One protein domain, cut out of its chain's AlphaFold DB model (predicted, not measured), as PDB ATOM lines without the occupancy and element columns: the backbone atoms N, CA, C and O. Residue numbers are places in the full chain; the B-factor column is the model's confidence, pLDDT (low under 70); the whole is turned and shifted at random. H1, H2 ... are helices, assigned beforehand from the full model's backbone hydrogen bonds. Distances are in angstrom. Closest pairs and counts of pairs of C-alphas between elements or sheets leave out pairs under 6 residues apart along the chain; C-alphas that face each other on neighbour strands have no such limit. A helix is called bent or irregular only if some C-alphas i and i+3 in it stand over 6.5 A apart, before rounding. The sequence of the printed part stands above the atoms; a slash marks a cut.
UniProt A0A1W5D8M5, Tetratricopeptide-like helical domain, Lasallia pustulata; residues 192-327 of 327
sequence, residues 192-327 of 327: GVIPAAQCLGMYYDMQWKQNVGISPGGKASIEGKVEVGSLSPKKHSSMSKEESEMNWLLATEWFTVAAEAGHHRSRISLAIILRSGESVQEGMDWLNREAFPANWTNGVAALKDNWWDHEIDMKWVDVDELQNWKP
ATOM      1  N   GLY A 192     -55.393 -15.777 -57.155       92.12
ATOM      2  CA  GLY A 192     -55.381 -16.488 -55.873       92.12
ATOM      3  C   GLY A 192     -54.269 -17.526 -55.699       92.12
ATOM      4  O   GLY A 192     -54.316 -18.319 -54.759       92.12
ATOM      5  N   VAL A 193     -53.248 -17.548 -56.564       93.62
ATOM      6  CA  VAL A 193     -52.079 -18.420 -56.365       93.62
ATOM      7  C   VAL A 193     -51.204 -17.850 -55.248       93.62
ATOM      8  O   VAL A 193     -50.389 -16.955 -55.460       93.62
ATOM      9  N   ILE A 194     -51.363 -18.397 -54.043       93.44
ATOM     10  CA  ILE A 194     -50.712 -17.905 -52.819       93.44
ATOM     11  C   ILE A 194     -49.177 -17.862 -52.902       93.44
ATOM     12  O   ILE A 194     -48.606 -16.832 -52.536       93.44
ATOM     13  N   PRO A 195     -48.481 -18.884 -53.442       89.62
ATOM     14  CA  PRO A 195     -47.033 -18.797 -53.637       89.62
ATOM     15  C   PRO A 195     -46.607 -17.637 -54.549       89.62
ATOM     16  O   PRO A 195     -45.546 -17.055 -54.350       89.62
ATOM     17  N   ALA A 196     -47.437 -17.253 -55.527       91.88
ATOM     18  CA  ALA A 196     -47.143 -16.111 -56.389       91.88
ATOM     19  C   ALA A 196     -47.297 -14.780 -55.638       91.88
ATOM     20  O   ALA A 196     -46.442 -13.907 -55.776       91.88
ATOM     21  N   ALA A 197     -48.332 -14.651 -54.799       94.38
ATOM     22  CA  ALA A 197     -48.507 -13.493 -53.919       94.38
ATOM     23  C   ALA A 197     -47.318 -13.339 -52.957       94.38
ATOM     24  O   ALA A 197     -46.771 -12.248 -52.818       94.38
ATOM     25  N   GLN A 198     -46.837 -14.438 -52.367       90.69
ATOM     26  CA  GLN A 198     -45.613 -14.423 -51.562       90.69
ATOM     27  C   GLN A 198     -44.408 -13.904 -52.367       90.69
ATOM     28  O   GLN A 198     -43.686 -13.037 -51.874       90.69
ATOM     29  N   CYS A 199     -44.180 -14.414 -53.583       89.19
ATOM     30  CA  CYS A 199     -43.064 -13.968 -54.422       89.19
ATOM     31  C   CYS A 199     -43.139 -12.467 -54.739       89.19
ATOM     32  O   CYS A 199     -42.112 -11.794 -54.707       89.19
ATOM     33  N   LEU A 200     -44.337 -11.928 -54.996       90.56
ATOM     34  CA  LEU A 200     -44.531 -10.489 -55.200       90.56
ATOM     35  C   LEU A 200     -44.223  -9.688 -53.937       90.56
ATOM     36  O   LEU A 200     -43.499  -8.698 -54.018       90.56
ATOM     37  N   GLY A 201     -44.703 -10.138 -52.774       90.25
ATOM     38  CA  GLY A 201     -44.378  -9.514 -51.491       90.25
ATOM     39  C   GLY A 201     -42.867  -9.433 -51.269       90.25
ATOM     40  O   GLY A 201     -42.336  -8.369 -50.961       90.25
ATOM     41  N   MET A 202     -42.153 -10.536 -51.521       86.44
ATOM     42  CA  MET A 202     -40.690 -10.588 -51.419       86.44
ATOM     43  C   MET A 202     -40.002  -9.669 -52.432       86.44
ATOM     44  O   MET A 202     -39.029  -9.008 -52.082       86.44
ATOM     45  N   TYR A 203     -40.496  -9.613 -53.670       86.62
ATOM     46  CA  TYR A 203     -39.945  -8.732 -54.695       86.62
ATOM     47  C   TYR A 203     -40.021  -7.264 -54.264       86.62
ATOM     48  O   TYR A 203     -38.998  -6.579 -54.252       86.62
ATOM     49  N   TYR A 204     -41.205  -6.788 -53.869       88.81
ATOM     50  CA  TYR A 204     -41.402  -5.389 -53.486       88.81
ATOM     51  C   TYR A 204     -40.693  -5.025 -52.174       88.81
ATOM     52  O   TYR A 204     -40.112  -3.945 -52.082       88.81
ATOM     53  N   ASP A 205     -40.638  -5.943 -51.203       85.00
ATOM     54  CA  ASP A 205     -39.853  -5.772 -49.974       85.00
ATOM     55  C   ASP A 205     -38.356  -5.601 -50.277       85.00
ATOM     56  O   ASP A 205     -37.703  -4.708 -49.734       85.00
ATOM     57  N   MET A 206     -37.806  -6.393 -51.206       81.19
ATOM     58  CA  MET A 206     -36.412  -6.239 -51.635       81.19
ATOM     59  C   MET A 206     -36.156  -4.893 -52.320       81.19
ATOM     60  O   MET A 206     -35.123  -4.278 -52.047       81.19
ATOM     61  N   GLN A 207     -37.070  -4.421 -53.178       82.56
ATOM     62  CA  GLN A 207     -36.943  -3.101 -53.816       82.56
ATOM     63  C   GLN A 207     -36.949  -1.977 -52.775       82.56
ATOM     64  O   GLN A 207     -36.093  -1.093 -52.806       82.56
ATOM     65  N   TRP A 208     -37.880  -2.041 -51.819       82.38
ATOM     66  CA  TRP A 208     -37.986  -1.067 -50.738       82.38
ATOM     67  C   TRP A 208     -36.718  -1.040 -49.870       82.38
ATOM     68  O   TRP A 208     -36.110   0.020 -49.707       82.38
ATOM     69  N   LYS A 209     -36.253  -2.205 -49.394       77.31
ATOM     70  CA  LYS A 209     -35.040  -2.342 -48.564       77.31
ATOM     71  C   LYS A 209     -33.785  -1.802 -49.244       77.31
ATOM     72  O   LYS A 209     -33.000  -1.105 -48.602       77.31
ATOM     73  N   GLN A 210     -33.606  -2.075 -50.538       71.12
ATOM     74  CA  GLN A 210     -32.470  -1.539 -51.294       71.12
ATOM     75  C   GLN A 210     -32.460  -0.009 -51.309       71.12
ATOM     76  O   GLN A 210     -31.389   0.585 -51.165       71.12
ATOM     77  N   ASN A 211     -33.625   0.631 -51.437       71.12
ATOM     78  CA  ASN A 211     -33.710   2.087 -51.471       71.12
ATOM     79  C   ASN A 211     -33.387   2.741 -50.118       71.12
ATOM     80  O   ASN A 211     -32.683   3.746 -50.067       71.12
ATOM     81  N   VAL A 212     -33.832   2.144 -49.009       69.38
ATOM     82  CA  VAL A 212     -33.523   2.642 -47.654       69.38
ATOM     83  C   VAL A 212     -32.116   2.253 -47.164       69.38
ATOM     84  O   VAL A 212     -31.766   2.509 -46.015       69.38
ATOM     85  N   GLY A 213     -31.283   1.652 -48.023       61.47
ATOM     86  CA  GLY A 213     -29.904   1.274 -47.694       61.47
ATOM     87  C   GLY A 213     -29.778   0.012 -46.833       61.47
ATOM     88  O   GLY A 213     -28.705  -0.257 -46.291       61.47
ATOM     89  N   ILE A 214     -30.843  -0.786 -46.723       58.69
ATOM     90  CA  ILE A 214     -30.837  -2.086 -46.048       58.69
ATOM     91  C   ILE A 214     -30.326  -3.136 -47.050       58.69
ATOM     92  O   ILE A 214     -31.009  -3.508 -48.003       58.69
ATOM     93  N   SER A 215     -29.085  -3.599 -46.874       42.97
ATOM     94  CA  SER A 215     -28.457  -4.573 -47.781       42.97
ATOM     95  C   SER A 215     -28.945  -6.011 -47.523       42.97
ATOM     96  O   SER A 215     -28.978  -6.434 -46.361       42.97
ATOM     97  N   PRO A 216     -29.266  -6.804 -48.568       45.94
ATOM     98  CA  PRO A 216     -29.602  -8.219 -48.422       45.94
ATOM     99  C   PRO A 216     -28.351  -9.066 -48.099       45.94
ATOM    100  O   PRO A 216     -27.704  -9.620 -48.979       45.94
ATOM    101  N   GLY A 217     -27.991  -9.181 -46.825       37.34
ATOM    102  CA  GLY A 217     -27.109 -10.215 -46.271       37.34
ATOM    103  C   GLY A 217     -27.754 -11.604 -46.131       37.34
ATOM    104  O   GLY A 217     -27.751 -12.156 -45.044       37.34
ATOM    105  N   GLY A 218     -28.308 -12.185 -47.198       40.44
ATOM    106  CA  GLY A 218     -28.848 -13.547 -47.123       40.44
ATOM    107  C   GLY A 218     -29.545 -13.998 -48.398       40.44
ATOM    108  O   GLY A 218     -30.313 -13.257 -49.009       40.44
ATOM    109  N   LYS A 219     -29.246 -15.226 -48.829       37.00
ATOM    110  CA  LYS A 219     -29.875 -15.858 -49.989       37.00
ATOM    111  C   LYS A 219     -31.259 -16.356 -49.580       37.00
ATOM    112  O   LYS A 219     -31.360 -17.448 -49.038       37.00
ATOM    113  N   ALA A 220     -32.313 -15.594 -49.859       36.62
ATOM    114  CA  ALA A 220     -33.671 -16.107 -49.716       36.62
ATOM    115  C   ALA A 220     -33.848 -17.311 -50.659       36.62
ATOM    116  O   ALA A 220     -33.889 -17.151 -51.883       36.62
ATOM    117  N   SER A 221     -33.892 -18.519 -50.091       33.03
ATOM    118  CA  SER A 221     -34.161 -19.744 -50.836       33.03
ATOM    119  C   SER A 221     -35.658 -20.014 -50.738       33.03
ATOM    120  O   SER A 221     -36.192 -20.328 -49.674       33.03
ATOM    121  N   ILE A 222     -36.364 -19.834 -51.850       34.31
ATOM    122  CA  ILE A 222     -37.728 -20.341 -51.983       34.31
ATOM    123  C   ILE A 222     -37.589 -21.855 -52.173       34.31
ATOM    124  O   ILE A 222     -36.780 -22.288 -53.000       34.31
ATOM    125  N   GLU A 223     -38.328 -22.663 -51.403       31.78
ATOM    126  CA  GLU A 223     -38.384 -24.118 -51.592       31.78
ATOM    127  C   GLU A 223     -38.675 -24.427 -53.069       31.78
ATOM    128  O   GLU A 223     -39.784 -24.242 -53.566       31.78
ATOM    129  N   GLY A 224     -37.628 -24.847 -53.786       35.66
ATOM    130  CA  GLY A 224     -37.631 -24.955 -55.243       35.66
ATOM    131  C   GLY A 224     -36.762 -23.912 -55.952       35.66
ATOM    132  O   GLY A 224     -37.270 -23.158 -56.764       35.66
ATOM    133  N   LYS A 225     -35.444 -23.931 -55.706       34.06
ATOM    134  CA  LYS A 225     -34.349 -23.476 -56.598       34.06
ATOM    135  C   LYS A 225     -34.399 -22.076 -57.239       34.06
ATOM    136  O   LYS A 225     -33.462 -21.764 -57.957       34.06
ATOM    137  N   VAL A 226     -35.375 -21.210 -56.999       41.03
ATOM    138  CA  VAL A 226     -35.317 -19.836 -57.518       41.03
ATOM    139  C   VAL A 226     -34.623 -18.971 -56.484       41.03
ATOM    140  O   VAL A 226     -35.224 -18.559 -55.493       41.03
ATOM    141  N   GLU A 227     -33.335 -18.701 -56.705       40.56
ATOM    142  CA  GLU A 227     -32.714 -17.537 -56.086       40.56
ATOM    143  C   GLU A 227     -33.477 -16.316 -56.614       40.56
ATOM    144  O   GLU A 227     -33.298 -15.905 -57.757       40.56
ATOM    145  N   VAL A 228     -34.294 -15.673 -55.776       42.41
ATOM    146  CA  VAL A 228     -34.818 -14.321 -56.073       42.41
ATOM    147  C   VAL A 228     -33.652 -13.353 -56.385       42.41
ATOM    148  O   VAL A 228     -33.830 -12.334 -57.043       42.41
ATOM    149  N   GLY A 229     -32.422 -13.730 -56.005       40.09
ATOM    150  CA  GLY A 229     -31.164 -13.065 -56.335       40.09
ATOM    151  C   GLY A 229     -30.693 -13.124 -57.799       40.09
ATOM    152  O   GLY A 229     -29.877 -12.276 -58.166       40.09
ATOM    153  N   SER A 230     -31.186 -14.023 -58.666       38.81
ATOM    154  CA  SER A 230     -30.796 -13.999 -60.095       38.81
ATOM    155  C   SER A 230     -31.472 -12.874 -60.889       38.81
ATOM    156  O   SER A 230     -30.982 -12.490 -61.948       38.81
ATOM    157  N   LEU A 231     -32.519 -12.264 -60.328       44.22
ATOM    158  CA  LEU A 231     -33.059 -10.974 -60.755       44.22
ATOM    159  C   LEU A 231     -32.506  -9.872 -59.849       44.22
ATOM    160  O   LEU A 231     -33.255  -9.074 -59.292       44.22
ATOM    161  N   SER A 232     -31.180  -9.832 -59.684       39.41
ATOM    162  CA  SER A 232     -30.512  -8.640 -59.167       39.41
ATOM    163  C   SER A 232     -30.949  -7.465 -60.046       39.41
ATOM    164  O   SER A 232     -30.597  -7.449 -61.233       39.41
ATOM    165  N   PRO A 233     -31.732  -6.498 -59.534       43.19
ATOM    166  CA  PRO A 233     -32.081  -5.329 -60.317       43.19
ATOM    167  C   PRO A 233     -30.760  -4.664 -60.681       43.19
ATOM    168  O   PRO A 233     -29.906  -4.433 -59.819       43.19
ATOM    169  N   LYS A 234     -30.542  -4.421 -61.977       39.88
ATOM    170  CA  LYS A 234     -29.426  -3.590 -62.434       39.88
ATOM    171  C   LYS A 234     -29.404  -2.345 -61.546       39.88
ATOM    172  O   LYS A 234     -30.465  -1.765 -61.344       39.88
ATOM    173  N   LYS A 235     -28.227  -1.960 -61.030       41.84
ATOM    174  CA  LYS A 235     -27.989  -0.666 -60.363       41.84
ATOM    175  C   LYS A 235     -28.609   0.439 -61.226       41.84
ATOM    176  O   LYS A 235     -27.966   0.929 -62.150       41.84
ATOM    177  N   HIS A 236     -29.851   0.800 -60.959       39.72
ATOM    178  CA  HIS A 236     -30.520   1.919 -61.586       39.72
ATOM    179  C   HIS A 236     -30.780   2.945 -60.495       39.72
ATOM    180  O   HIS A 236     -31.071   2.580 -59.363       39.72
ATOM    181  N   SER A 237     -30.505   4.192 -60.883       48.59
ATOM    182  CA  SER A 237     -30.874   5.485 -60.296       48.59
ATOM    183  C   SER A 237     -31.529   5.477 -58.918       48.59
ATOM    184  O   SER A 237     -32.494   4.759 -58.705       48.59
ATOM    185  N   SER A 238     -31.079   6.383 -58.043       61.66
ATOM    186  CA  SER A 238     -31.778   6.771 -56.809       61.66
ATOM    187  C   SER A 238     -33.301   6.760 -57.003       61.66
ATOM    188  O   SER A 238     -33.830   7.634 -57.695       61.66
ATOM    189  N   MET A 239     -33.963   5.737 -56.460       70.31
ATOM    190  CA  MET A 239     -35.411   5.552 -56.523       70.31
ATOM    191  C   MET A 239     -36.079   6.684 -55.739       70.31
ATOM    192  O   MET A 239     -35.543   7.138 -54.722       70.31
ATOM    193  N   SER A 240     -37.206   7.199 -56.234       80.12
ATOM    194  CA  SER A 240     -37.883   8.318 -55.571       80.12
ATOM    195  C   SER A 240     -38.454   7.886 -54.213       80.12
ATOM    196  O   SER A 240     -38.649   6.698 -53.938       80.12
ATOM    197  N   LYS A 241     -38.740   8.856 -53.334       79.19
ATOM    198  CA  LYS A 241     -39.396   8.565 -52.052       79.19
ATOM    199  C   LYS A 241     -40.783   7.948 -52.279       79.19
ATOM    200  O   LYS A 241     -41.127   6.973 -51.622       79.19
ATOM    201  N   GLU A 242     -41.525   8.463 -53.253       84.56
ATOM    202  CA  GLU A 242     -42.853   7.978 -53.640       84.56
ATOM    203  C   GLU A 242     -42.804   6.544 -54.193       84.56
ATOM    204  O   GLU A 242     -43.639   5.714 -53.842       84.56
ATOM    205  N   GLU A 243     -41.804   6.218 -55.018       81.62
ATOM    206  CA  GLU A 243     -41.591   4.855 -55.528       81.62
ATOM    207  C   GLU A 243     -41.252   3.873 -54.394       81.62
ATOM    208  O   GLU A 243     -41.727   2.737 -54.372       81.62
ATOM    209  N   SER A 244     -40.470   4.323 -53.412       83.00
ATOM    210  CA  SER A 244     -40.139   3.548 -52.216       83.00
ATOM    211  C   SER A 244     -41.364   3.265 -51.347       83.00
ATOM    212  O   SER A 244     -41.564   2.128 -50.923       83.00
ATOM    213  N   GLU A 245     -42.187   4.282 -51.083       85.62
ATOM    214  CA  GLU A 245     -43.440   4.144 -50.328       85.62
ATOM    215  C   GLU A 245     -44.418   3.204 -51.043       85.62
ATOM    216  O   GLU A 245     -45.033   2.346 -50.410       85.62
ATOM    217  N   MET A 246     -44.497   3.291 -52.375       89.94
ATOM    218  CA  MET A 246     -45.297   2.375 -53.188       89.94
ATOM    219  C   MET A 246     -44.823   0.922 -53.055       89.94
ATOM    220  O   MET A 246     -45.644   0.025 -52.878       89.94
ATOM    221  N   ASN A 247     -43.511   0.673 -53.099       88.94
ATOM    222  CA  ASN A 247     -42.965  -0.675 -52.920       88.94
ATOM    223  C   ASN A 247     -43.270  -1.237 -51.522       88.94
ATOM    224  O   ASN A 247     -43.639  -2.403 -51.404       88.94
ATOM    225  N   TRP A 248     -43.184  -0.418 -50.473       89.12
ATOM    226  CA  TRP A 248     -43.570  -0.836 -49.121       89.12
ATOM    227  C   TRP A 248     -45.058  -1.209 -49.035       89.12
ATOM    228  O   TRP A 248     -45.406  -2.263 -48.494       89.12
ATOM    229  N   LEU A 249     -45.935  -0.390 -49.625       92.56
ATOM    230  CA  LEU A 249     -47.373  -0.656 -49.661       92.56
ATOM    231  C   LEU A 249     -47.674  -1.957 -50.417       92.56
ATOM    232  O   LEU A 249     -48.368  -2.828 -49.898       92.56
ATOM    233  N   LEU A 250     -47.100  -2.131 -51.610       94.06
ATOM    234  CA  LEU A 250     -47.289  -3.336 -52.420       94.06
ATOM    235  C   LEU A 250     -46.771  -4.594 -51.716       94.06
ATOM    236  O   LEU A 250     -47.415  -5.640 -51.790       94.06
ATOM    237  N   ALA A 251     -45.639  -4.511 -51.012       93.06
ATOM    238  CA  ALA A 251     -45.141  -5.626 -50.216       93.06
ATOM    239  C   ALA A 251     -46.140  -6.015 -49.117       93.06
ATOM    240  O   ALA A 251     -46.476  -7.192 -48.974       93.06
ATOM    241  N   THR A 252     -46.654  -5.021 -48.390       94.19
ATOM    242  CA  THR A 252     -47.637  -5.196 -47.311       94.19
ATOM    243  C   THR A 252     -48.922  -5.846 -47.827       94.19
ATOM    244  O   THR A 252     -49.373  -6.844 -47.264       94.19
ATOM    245  N   GLU A 253     -49.471  -5.359 -48.941       95.69
ATOM    246  CA  GLU A 253     -50.680  -5.903 -49.577       95.69
ATOM    247  C   GLU A 253     -50.497  -7.368 -50.002       95.69
ATOM    248  O   GLU A 253     -51.273  -8.248 -49.621       95.69
ATOM    249  N   TRP A 254     -49.427  -7.680 -50.738       96.19
ATOM    250  CA  TRP A 254     -49.198  -9.042 -51.226       96.19
ATOM    251  C   TRP A 254     -48.876 -10.034 -50.108       96.19
ATOM    252  O   TRP A 254     -49.322 -11.188 -50.153       96.19
ATOM    253  N   PHE A 255     -48.148  -9.604 -49.074       95.06
ATOM    254  CA  PHE A 255     -47.959 -10.437 -47.893       95.06
ATOM    255  C   PHE A 255     -49.248 -10.617 -47.097       95.06
ATOM    256  O   PHE A 255     -49.454 -11.719 -46.592       95.06
ATOM    257  N   THR A 256     -50.124  -9.613 -47.035       95.81
ATOM    258  CA  THR A 256     -51.450  -9.728 -46.410       95.81
ATOM    259  C   THR A 256     -52.280 -10.797 -47.109       95.81
ATOM    260  O   THR A 256     -52.696 -11.749 -46.452       95.81
ATOM    261  N   VAL A 257     -52.399 -10.741 -48.441       95.38
ATOM    262  CA  VAL A 257     -53.107 -11.764 -49.236       95.38
ATOM    263  C   VAL A 257     -52.600 -13.173 -48.915       95.38
ATOM    264  O   VAL A 257     -53.382 -14.092 -48.671       95.38
ATOM    265  N   ALA A 258     -51.278 -13.361 -48.880       94.19
ATOM    266  CA  ALA A 258     -50.704 -14.666 -48.580       94.19
ATOM    267  C   ALA A 258     -50.882 -15.078 -47.103       94.19
ATOM    268  O   ALA A 258     -51.156 -16.244 -46.817       94.19
ATOM    269  N   ALA A 259     -50.743 -14.143 -46.161       94.56
ATOM    270  CA  ALA A 259     -50.888 -14.388 -44.729       94.56
ATOM    271  C   ALA A 259     -52.329 -14.759 -44.348       94.56
ATOM    272  O   ALA A 259     -52.523 -15.678 -43.553       94.56
ATOM    273  N   GLU A 260     -53.328 -14.099 -44.936       94.88
ATOM    274  CA  GLU A 260     -54.749 -14.415 -44.742       94.88
ATOM    275  C   GLU A 260     -55.126 -15.787 -45.298       94.88
ATOM    276  O   GLU A 260     -55.982 -16.471 -44.742       94.88
ATOM    277  N   ALA A 261     -54.430 -16.243 -46.340       91.81
ATOM    278  CA  ALA A 261     -54.551 -17.603 -46.850       91.81
ATOM    279  C   ALA A 261     -53.807 -18.658 -45.999       91.81
ATOM    280  O   ALA A 261     -53.718 -19.820 -46.397       91.81
ATOM    281  N   GLY A 262     -53.258 -18.272 -44.842       90.50
ATOM    282  CA  GLY A 262     -52.563 -19.163 -43.910       90.50
ATOM    283  C   GLY A 262     -51.072 -19.360 -44.199       90.50
ATOM    284  O   GLY A 262     -50.441 -20.231 -43.600       90.50
ATOM    285  N   HIS A 263     -50.466 -18.572 -45.095       90.00
ATOM    286  CA  HIS A 263     -49.043 -18.705 -45.406       90.00
ATOM    287  C   HIS A 263     -48.159 -18.117 -44.290       90.00
ATOM    288  O   HIS A 263     -47.905 -16.912 -44.224       90.00
ATOM    289  N   HIS A 264     -47.655 -18.982 -43.403       90.56
ATOM    290  CA  HIS A 264     -46.931 -18.584 -42.187       90.56
ATOM    291  C   HIS A 264     -45.695 -17.711 -42.439       90.56
ATOM    292  O   HIS A 264     -45.490 -16.734 -41.721       90.56
ATOM    293  N   ARG A 265     -44.900 -18.019 -43.474       87.44
ATOM    294  CA  ARG A 265     -43.714 -17.226 -43.838       87.44
ATOM    295  C   ARG A 265     -44.104 -15.801 -44.241       87.44
ATOM    296  O   ARG A 265     -43.488 -14.854 -43.773       87.44
ATOM    297  N   SER A 266     -45.179 -15.647 -45.021       90.00
ATOM    298  CA  SER A 266     -45.706 -14.324 -45.398       90.00
ATOM    299  C   SER A 266     -46.237 -13.554 -44.196       90.00
ATOM    300  O   SER A 266     -46.025 -12.352 -44.115       90.00
ATOM    301  N   ARG A 267     -46.874 -14.237 -43.239       93.19
ATOM    302  CA  ARG A 267     -47.350 -13.613 -41.998       93.19
ATOM    303  C   ARG A 267     -46.210 -13.041 -41.155       93.19
ATOM    304  O   ARG A 267     -46.346 -11.952 -40.610       93.19
ATOM    305  N   ILE A 268     -45.089 -13.756 -41.059       89.88
ATOM    306  CA  ILE A 268     -43.889 -13.265 -40.366       89.88
ATOM    307  C   ILE A 268     -43.279 -12.088 -41.134       89.88
ATOM    308  O   ILE A 268     -42.993 -11.059 -40.529       89.88
ATOM    309  N   SER A 269     -43.139 -12.198 -42.460       89.06
ATOM    310  CA  SER A 269     -42.630 -11.102 -43.296       89.06
ATOM    311  C   SER A 269     -43.485  -9.837 -43.194       89.06
ATOM    312  O   SER A 269     -42.936  -8.748 -43.049       89.06
ATOM    313  N   LEU A 270     -44.816  -9.974 -43.198       92.31
ATOM    314  CA  LEU A 270     -45.755  -8.871 -43.003       92.31
ATOM    315  C   LEU A 270     -45.543  -8.187 -41.655       92.31
ATOM    316  O   LEU A 270     -45.418  -6.969 -41.593       92.31
ATOM    317  N   ALA A 271     -45.449  -8.973 -40.579       91.06
ATOM    318  CA  ALA A 271     -45.212  -8.437 -39.248       91.06
ATOM    319  C   ALA A 271     -43.906  -7.630 -39.180       91.06
ATOM    320  O   ALA A 271     -43.882  -6.544 -38.601       91.06
ATOM    321  N   ILE A 272     -42.835  -8.142 -39.792       86.25
ATOM    322  CA  ILE A 272     -41.536  -7.461 -39.853       86.25
ATOM    323  C   ILE A 272     -41.658  -6.139 -40.625       86.25
ATOM    324  O   ILE A 272     -41.216  -5.112 -40.121       86.25
ATOM    325  N   ILE A 273     -42.300  -6.138 -41.798       86.38
ATOM    326  CA  ILE A 273     -42.485  -4.931 -42.625       86.38
ATOM    327  C   ILE A 273     -43.324  -3.868 -41.908       86.38
ATOM    328  O   ILE A 273     -42.985  -2.685 -41.963       86.38
ATOM    329  N   LEU A 274     -44.381  -4.275 -41.200       88.62
ATOM    330  CA  LEU A 274     -45.220  -3.371 -40.409       88.62
ATOM    331  C   LEU A 274     -44.449  -2.757 -39.240       88.62
ATOM    332  O   LEU A 274     -44.555  -1.556 -39.006       88.62
ATOM    333  N   ARG A 275     -43.614  -3.544 -38.547       84.56
ATOM    334  CA  ARG A 275     -42.712  -3.019 -37.510       84.56
ATOM    335  C   ARG A 275     -41.757  -1.973 -38.079       84.56
ATOM    336  O   ARG A 275     -41.536  -0.951 -37.436       84.56
ATOM    337  N   SER A 276     -41.216  -2.208 -39.274       78.81
ATOM    338  CA  SER A 276     -40.331  -1.256 -39.947       78.81
ATOM    339  C   SER A 276     -41.043   0.008 -40.441       78.81
ATOM    340  O   SER A 276     -40.413   1.057 -40.525       78.81
ATOM    341  N   GLY A 277     -42.335  -0.085 -40.764       74.06
ATOM    342  CA  GLY A 277     -43.190   1.030 -41.185       74.06
ATOM    343  C   GLY A 277     -43.872   1.774 -40.032       74.06
ATOM    344  O   GLY A 277     -44.901   2.396 -40.252       74.06
ATOM    345  N   GLU A 278     -43.339   1.676 -38.809       75.38
ATOM    346  CA  GLU A 278     -43.863   2.302 -37.578       75.38
ATOM    347  C   GLU A 278     -45.203   1.729 -37.051       75.38
ATOM    348  O   GLU A 278     -45.650   2.096 -35.962       75.38
ATOM    349  N   SER A 279     -45.787   0.727 -37.716       85.81
ATOM    350  CA  SER A 279     -46.965  -0.041 -37.270       85.81
ATOM    351  C   SER A 279     -46.588  -1.230 -36.369       85.81
ATOM    352  O   SER A 279     -46.981  -2.378 -36.591       85.81
ATOM    353  N   VAL A 280     -45.807  -0.973 -35.313       86.00
ATOM    354  CA  VAL A 280     -45.207  -2.016 -34.448       86.00
ATOM    355  C   VAL A 280     -46.249  -2.912 -33.768       86.00
ATOM    356  O   VAL A 280     -46.064  -4.130 -33.695       86.00
ATOM    357  N   GLN A 281     -47.344  -2.325 -33.278       89.94
ATOM    358  CA  GLN A 281     -48.417  -3.082 -32.626       89.94
ATOM    359  C   GLN A 281     -49.148  -3.987 -33.622       89.94
ATOM    360  O   GLN A 281     -49.398  -5.149 -33.322       89.94
ATOM    361  N   GLU A 282     -49.422  -3.485 -34.826       91.75
ATOM    362  CA  GLU A 282     -50.106  -4.252 -35.866       91.75
ATOM    363  C   GLU A 282     -49.282  -5.475 -36.286       91.75
ATOM    364  O   GLU A 282     -49.809  -6.581 -36.405       91.75
ATOM    365  N   GLY A 283     -47.961  -5.317 -36.419       90.31
ATOM    366  CA  GLY A 283     -47.078  -6.453 -36.672       90.31
ATOM    367  C   GLY A 283     -47.124  -7.504 -35.551       90.31
ATOM    368  O   GLY A 283     -47.172  -8.703 -35.833       90.31
ATOM    369  N   MET A 284     -47.199  -7.082 -34.282       92.25
ATOM    370  CA  MET A 284     -47.365  -8.004 -33.148       92.25
ATOM    371  C   MET A 284     -48.713  -8.735 -33.198       92.25
ATOM    372  O   MET A 284     -48.781  -9.940 -32.933       92.25
ATOM    373  N   ASP A 285     -49.782  -8.038 -33.579       94.56
ATOM    374  CA  ASP A 285     -51.117  -8.621 -33.724       94.56
ATOM    375  C   ASP A 285     -51.125  -9.713 -34.807       94.56
ATOM    376  O   ASP A 285     -51.647 -10.809 -34.580       94.56
ATOM    377  N   TRP A 286     -50.442  -9.490 -35.936       93.94
ATOM    378  CA  TRP A 286     -50.241 -10.511 -36.973       93.94
ATOM    379  C   TRP A 286     -49.500 -11.751 -36.465       93.94
ATOM    380  O   TRP A 286     -49.880 -12.876 -36.806       93.94
ATOM    381  N   LEU A 287     -48.483 -11.588 -35.613       91.88
ATOM    382  CA  LEU A 287     -47.785 -12.724 -34.998       91.88
ATOM    383  C   LEU A 287     -48.638 -13.467 -33.955       91.88
ATOM    384  O   LEU A 287     -48.351 -14.627 -33.641       91.88
ATOM    385  N   ASN A 288     -49.658 -12.826 -33.384       93.88
ATOM    386  CA  ASN A 288     -50.533 -13.406 -32.360       93.88
ATOM    387  C   ASN A 288     -51.847 -13.976 -32.909       93.88
ATOM    388  O   ASN A 288     -52.534 -14.693 -32.183       93.88
ATOM    389  N   ARG A 289     -52.181 -13.695 -34.173       90.94
ATOM    390  CA  ARG A 289     -53.485 -14.011 -34.772       90.94
ATOM    391  C   ARG A 289     -53.849 -15.495 -34.731       90.94
ATOM    392  O   ARG A 289     -54.959 -15.840 -34.342       90.94
ATOM    393  N   GLU A 290     -52.923 -16.372 -35.115       88.94
ATOM    394  CA  GLU A 290     -53.115 -17.823 -35.025       88.94
ATOM    395  C   GLU A 290     -51.817 -18.515 -34.612       88.94
ATOM    396  O   GLU A 290     -50.715 -18.035 -34.896       88.94
ATOM    397  N   ALA A 291     -51.948 -19.692 -34.000       88.31
ATOM    398  CA  ALA A 291     -50.803 -20.512 -33.636       88.31
ATOM    399  C   ALA A 291     -49.971 -20.876 -34.875       88.31
ATOM    400  O   ALA A 291     -50.496 -21.218 -35.935       88.31
ATOM    401  N   PHE A 292     -48.653 -20.792 -34.733       89.50
ATOM    402  CA  PHE A 292     -47.724 -21.265 -35.746       89.50
ATOM    403  C   PHE A 292     -47.502 -22.778 -35.601       89.50
ATOM    404  O   PHE A 292     -47.531 -23.283 -34.474       89.50
ATOM    405  N   PRO A 293     -47.238 -23.509 -36.700       88.31
ATOM    406  CA  PRO A 293     -46.836 -24.908 -36.619       88.31
ATOM    407  C   PRO A 293     -45.529 -25.065 -35.829       88.31
ATOM    408  O   PRO A 293     -44.742 -24.123 -35.725       88.31
ATOM    409  N   ALA A 294     -45.285 -26.269 -35.306       86.88
ATOM    410  CA  ALA A 294     -44.214 -26.547 -34.342       86.88
ATOM    411  C   ALA A 294     -42.807 -26.110 -34.792       86.88
ATOM    412  O   ALA A 294     -41.995 -25.710 -33.965       86.88
ATOM    413  N   ASN A 295     -42.518 -26.171 -36.094       86.12
ATOM    414  CA  ASN A 295     -41.231 -25.750 -36.646       86.12
ATOM    415  C   ASN A 295     -41.004 -24.231 -36.525       86.12
ATOM    416  O   ASN A 295     -39.899 -23.793 -36.246       86.12
ATOM    417  N   TRP A 296     -42.059 -23.426 -36.619       85.31
ATOM    418  CA  TRP A 296     -41.981 -21.968 -36.493       85.31
ATOM    419  C   TRP A 296     -42.085 -21.467 -35.050       85.31
ATOM    420  O   TRP A 296     -41.718 -20.328 -34.770       85.31
ATOM    421  N   THR A 297     -42.612 -22.277 -34.127       86.38
ATOM    422  CA  THR A 297     -42.994 -21.819 -32.782       86.38
ATOM    423  C   THR A 297     -41.827 -21.204 -32.008       86.38
ATOM    424  O   THR A 297     -41.988 -20.122 -31.450       86.38
ATOM    425  N   ASN A 298     -40.656 -21.851 -32.005       85.06
ATOM    426  CA  ASN A 298     -39.493 -21.373 -31.250       85.06
ATOM    427  C   ASN A 298     -38.935 -20.067 -31.823       85.06
ATOM    428  O   ASN A 298     -38.690 -19.126 -31.073       85.06
ATOM    429  N   GLY A 299     -38.776 -19.993 -33.147       84.81
ATOM    430  CA  GLY A 299     -38.268 -18.791 -33.806       84.81
ATOM    431  C   GLY A 299     -39.225 -17.612 -33.649       84.81
ATOM    432  O   GLY A 299     -38.808 -16.505 -33.322       84.81
ATOM    433  N   VAL A 300     -40.531 -17.845 -33.800       88.00
ATOM    434  CA  VAL A 300     -41.540 -16.799 -33.585       88.00
ATOM    435  C   VAL A 300     -41.587 -16.354 -32.122       88.00
ATOM    436  O   VAL A 300     -41.779 -15.169 -31.870       88.00
ATOM    437  N   ALA A 301     -41.407 -17.259 -31.155       87.88
ATOM    438  CA  ALA A 301     -41.313 -16.881 -29.746       87.88
ATOM    439  C   ALA A 301     -40.097 -15.977 -29.494       87.88
ATOM    440  O   ALA A 301     -40.264 -14.881 -28.969       87.88
ATOM    441  N   ALA A 302     -38.917 -16.363 -29.990       85.19
ATOM    442  CA  ALA A 302     -37.710 -15.541 -29.897       85.19
ATOM    443  C   ALA A 302     -37.882 -14.165 -30.572       85.19
ATOM    444  O   ALA A 302     -37.421 -13.152 -30.048       85.19
ATOM    445  N   LEU A 303     -38.586 -14.104 -31.706       86.19
ATOM    446  CA  LEU A 303     -38.926 -12.847 -32.377       86.19
ATOM    447  C   LEU A 303     -39.844 -11.961 -31.519       86.19
ATOM    448  O   LEU A 303     -39.648 -10.748 -31.467       86.19
ATOM    449  N   LYS A 304     -40.843 -12.554 -30.854       88.94
ATOM    450  CA  LYS A 304     -41.787 -11.844 -29.976       88.94
ATOM    451  C   LYS A 304     -41.122 -11.316 -28.709       88.94
ATOM    452  O   LYS A 304     -41.406 -10.189 -28.312       88.94
ATOM    453  N   ASP A 305     -40.232 -12.098 -28.104       87.31
ATOM    454  CA  ASP A 305     -39.500 -11.700 -26.895       87.31
ATOM    455  C   ASP A 305     -38.645 -10.450 -27.146       87.31
ATOM    456  O   ASP A 305     -38.520  -9.575 -26.294       87.31
ATOM    457  N   ASN A 306     -38.140 -10.334 -28.372       83.00
ATOM    458  CA  ASN A 306     -37.292  -9.250 -28.843       83.00
ATOM    459  C   ASN A 306     -38.056  -8.183 -29.662       83.00
ATOM    460  O   ASN A 306     -37.457  -7.362 -30.365       83.00
ATOM    461  N   TRP A 307     -39.393  -8.192 -29.624       84.12
ATOM    462  CA  TRP A 307     -40.221  -7.372 -30.518       84.12
ATOM    463  C   TRP A 307     -40.087  -5.866 -30.275       84.12
ATOM    464  O   TRP A 307     -40.178  -5.069 -31.206       84.12
ATOM    465  N   TRP A 308     -39.862  -5.484 -29.020       83.06
ATOM    466  CA  TRP A 308     -39.837  -4.088 -28.572       83.06
ATOM    467  C   TRP A 308     -38.430  -3.503 -28.484       83.06
ATOM    468  O   TRP A 308     -38.276  -2.334 -28.143       83.06
ATOM    469  N   ASP A 309     -37.407  -4.304 -28.774       77.38
ATOM    470  CA  ASP A 309     -36.030  -3.838 -28.745       77.38
ATOM    471  C   ASP A 309     -35.745  -2.963 -29.977       77.38
ATOM    472  O   ASP A 309     -35.811  -3.423 -31.120       77.38
ATOM    473  N   HIS A 310     -35.466  -1.678 -29.748       59.31
ATOM    474  CA  HIS A 310     -35.137  -0.714 -30.798       59.31
ATOM    475  C   HIS A 310     -33.693  -0.868 -31.314       59.31
ATOM    476  O   HIS A 310     -33.392  -0.338 -32.382       59.31
ATOM    477  N   GLU A 311     -32.814  -1.576 -30.586       49.53
ATOM    478  CA  GLU A 311     -31.416  -1.831 -30.972       49.53
ATOM    479  C   GLU A 311     -31.239  -3.072 -31.849       49.53
ATOM    480  O   GLU A 311     -30.166  -3.258 -32.430       49.53
ATOM    481  N   ILE A 312     -32.288  -3.885 -32.021       52.28
ATOM    482  CA  ILE A 312     -32.331  -4.879 -33.100       52.28
ATOM    483  C   ILE A 312     -32.575  -4.115 -34.396       52.28
ATOM    484  O   ILE A 312     -33.666  -4.074 -34.968       52.28
ATOM    485  N   ASP A 313     -31.502  -3.456 -34.817       47.53
ATOM    486  CA  ASP A 313     -31.292  -2.931 -36.143       47.53
ATOM    487  C   ASP A 313     -31.691  -4.053 -37.107       47.53
ATOM    488  O   ASP A 313     -31.262  -5.196 -36.941       47.53
ATOM    489  N   MET A 314     -32.540  -3.750 -38.091       47.25
ATOM    490  CA  MET A 314     -33.218  -4.696 -39.002       47.25
ATOM    491  C   MET A 314     -32.269  -5.526 -39.893       47.25
ATOM    492  O   MET A 314     -32.677  -6.147 -40.878       47.25
ATOM    493  N   LYS A 315     -30.986  -5.555 -39.543       45.28
ATOM    494  CA  LYS A 315     -30.034  -6.598 -39.877       45.28
ATOM    495  C   LYS A 315     -30.483  -7.914 -39.235       45.28
ATOM    496  O   LYS A 315     -29.963  -8.333 -38.211       45.28
ATOM    497  N   TRP A 316     -31.360  -8.594 -39.963       50.47
ATOM    498  CA  TRP A 316     -31.463 -10.052 -39.994       50.47
ATOM    499  C   TRP A 316     -32.309 -10.697 -38.903       50.47
ATOM    500  O   TRP A 316     -31.829 -11.187 -37.891       50.47
ATOM    501  N   VAL A 317     -33.590 -10.833 -39.237       55.44
ATOM    502  CA  VAL A 317     -34.315 -12.068 -38.953       55.44
ATOM    503  C   VAL A 317     -34.419 -12.791 -40.287       55.44
ATOM    504  O   VAL A 317     -35.282 -12.465 -41.106       55.44
ATOM    505  N   ASP A 318     -33.495 -13.715 -40.550       65.00
ATOM    506  CA  ASP A 318     -33.690 -14.629 -41.665       65.00
ATOM    507  C   ASP A 318     -34.909 -15.490 -41.328       65.00
ATOM    508  O   ASP A 318     -34.921 -16.276 -40.378       65.00
ATOM    509  N   VAL A 319     -35.986 -15.292 -42.083       65.06
ATOM    510  CA  VAL A 319     -37.225 -16.037 -41.873       65.06
ATOM    511  C   VAL A 319     -36.973 -17.541 -42.076       65.06
ATOM    512  O   VAL A 319     -37.646 -18.352 -41.445       65.06
ATOM    513  N   ASP A 320     -35.964 -17.926 -42.867       67.00
ATOM    514  CA  ASP A 320     -35.549 -19.324 -43.027       67.00
ATOM    515  C   ASP A 320     -34.836 -19.871 -41.770       67.00
ATOM    516  O   ASP A 320     -35.001 -21.047 -41.425       67.00
ATOM    517  N   GLU A 321     -34.119 -19.027 -41.019       67.81
ATOM    518  CA  GLU A 321     -33.530 -19.398 -39.722       67.81
ATOM    519  C   GLU A 321     -34.607 -19.562 -38.643       67.81
ATOM    520  O   GLU A 321     -34.535 -20.490 -37.834       67.81
ATOM    521  N   LEU A 322     -35.661 -18.737 -38.670       67.81
ATOM    522  CA  LEU A 322     -36.781 -18.857 -37.732       67.81
ATOM    523  C   LEU A 322     -37.545 -20.177 -37.864       67.81
ATOM    524  O   LEU A 322     -38.007 -20.717 -36.857       67.81
ATOM    525  N   GLN A 323     -37.676 -20.704 -39.085       73.31
ATOM    526  CA  GLN A 323     -38.377 -21.965 -39.352       73.31
ATOM    527  C   GLN A 323     -37.708 -23.175 -38.693       73.31
ATOM    528  O   GLN A 323     -38.352 -24.202 -38.486       73.31
ATOM    529  N   ASN A 324     -36.407 -23.087 -38.419       71.06
ATOM    530  CA  ASN A 324     -35.617 -24.184 -37.867       71.06
ATOM    531  C   ASN A 324     -34.916 -23.791 -36.562       71.06
ATOM    532  O   ASN A 324     -33.995 -24.488 -36.124       71.06
ATOM    533  N   TRP A 325     -35.354 -22.693 -35.942       67.00
ATOM    534  CA  TRP A 325     -34.727 -22.138 -34.755       67.00
ATOM    535  C   TRP A 325     -34.749 -23.140 -33.600       67.00
ATOM    536  O   TRP A 325     -35.798 -23.669 -33.206       67.00
ATOM    537  N   LYS A 326     -33.568 -23.376 -33.029       64.50
ATOM    538  CA  LYS A 326     -33.390 -24.134 -31.792       64.50
ATOM    539  C   LYS A 326     -32.934 -23.160 -30.699       64.50
ATOM    540  O   LYS A 326     -32.098 -22.316 -31.008       64.50
ATOM    541  N   PRO A 327     -33.522 -23.240 -29.494       57.44
ATOM    542  CA  PRO A 327     -33.235 -22.325 -28.393       57.44
ATOM    543  C   PRO A 327     -31.783 -22.384 -27.916       57.44
ATOM    544  O   PRO A 327     -31.143 -23.453 -28.081       57.44
TER     545      PRO A 327
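This is residues 192 to 327 of the 327 residues of the protein "Tetratricopeptide-like helical domain" of Lasallia pustulata (UniProt A0A1W5D8M5). Five helices run back and forth around H4 in the middle, with the longer H1 and H3 on one side of it and H5 and H6 on the other. The short H2 and H7 and two long stretches with no named element, residues 212 to 227 and 306 to 318, run along one side of these helices. The printed part has 136 residues with seven named helices, in the order H1 to H7, and no named strand; the class is all helix. It is compact, with a radius of gyration of the C-alphas of 14.5 A and spans of 42 by 34 by 27 A.

H1 covers residues 194 to 211, from C-alpha 194 at (-50.712, -17.905, -52.819), and is 26.3 A long. H2, residues 228 to 231, is neither bent nor irregular, but only just: its C-alphas 228 and 231 are 6.0 A apart. H3, residues 241 to 260, is 28.6 A long and begins at (-39.396, 8.565, -52.052). H4, residues 264 to 276, measures 18.7 A, and H5, residues 280 to 288, 12.7 A. H6, residues 294 to 305, is 17.3 A long and irregular, with C-alphas 295 and 298 7.2 A apart. H7, residues 319 to 322, ends at (-36.781, -18.857, -37.732).

H1, H3 and H4 form an up and down bundle, each running against the one before it. H1 touches H3 at a shallow tilt of 26 degrees, the C-alphas of Gly 201 and Ala 251 being closest at 4.2 A. H1, with residues 198 to 205 alone, only just touches H4, with 3 pairs of C-alphas within 8 A; those of Gln 198 and Ser 266 are closest, at 6.2 A. H3 and H4 form a helical hairpin at 33 degrees, only just short of steep, closest at the C-alphas of Ala 259 and Arg 267, 4.5 A. H4 and H5 form another at 16 degrees, closest at the C-alphas of Ala 271 and Gly 283, 3.7 A. H7 touches H6, the C-alphas of Gly 299 and Leu 322 being closest at 4.2 A. H2 touches no helix. Each O i to N i+4 pair is within hydrogen-bond range in H1, H3, H4 and H5, and 6 of 8 are in H6; H2 and H7 are too short for such a pair.

The C-alphas farthest apart, of Ser 237 and Ala 294, are 43.3 A apart. The printed part has no cut and ends at the chain's last residue. The links H1 to H2 and H6 to H7 are long. The mean pLDDT of the printed part is 75.2; residues 212 to 238, 310 to 322 and 325 to 327 are under 70.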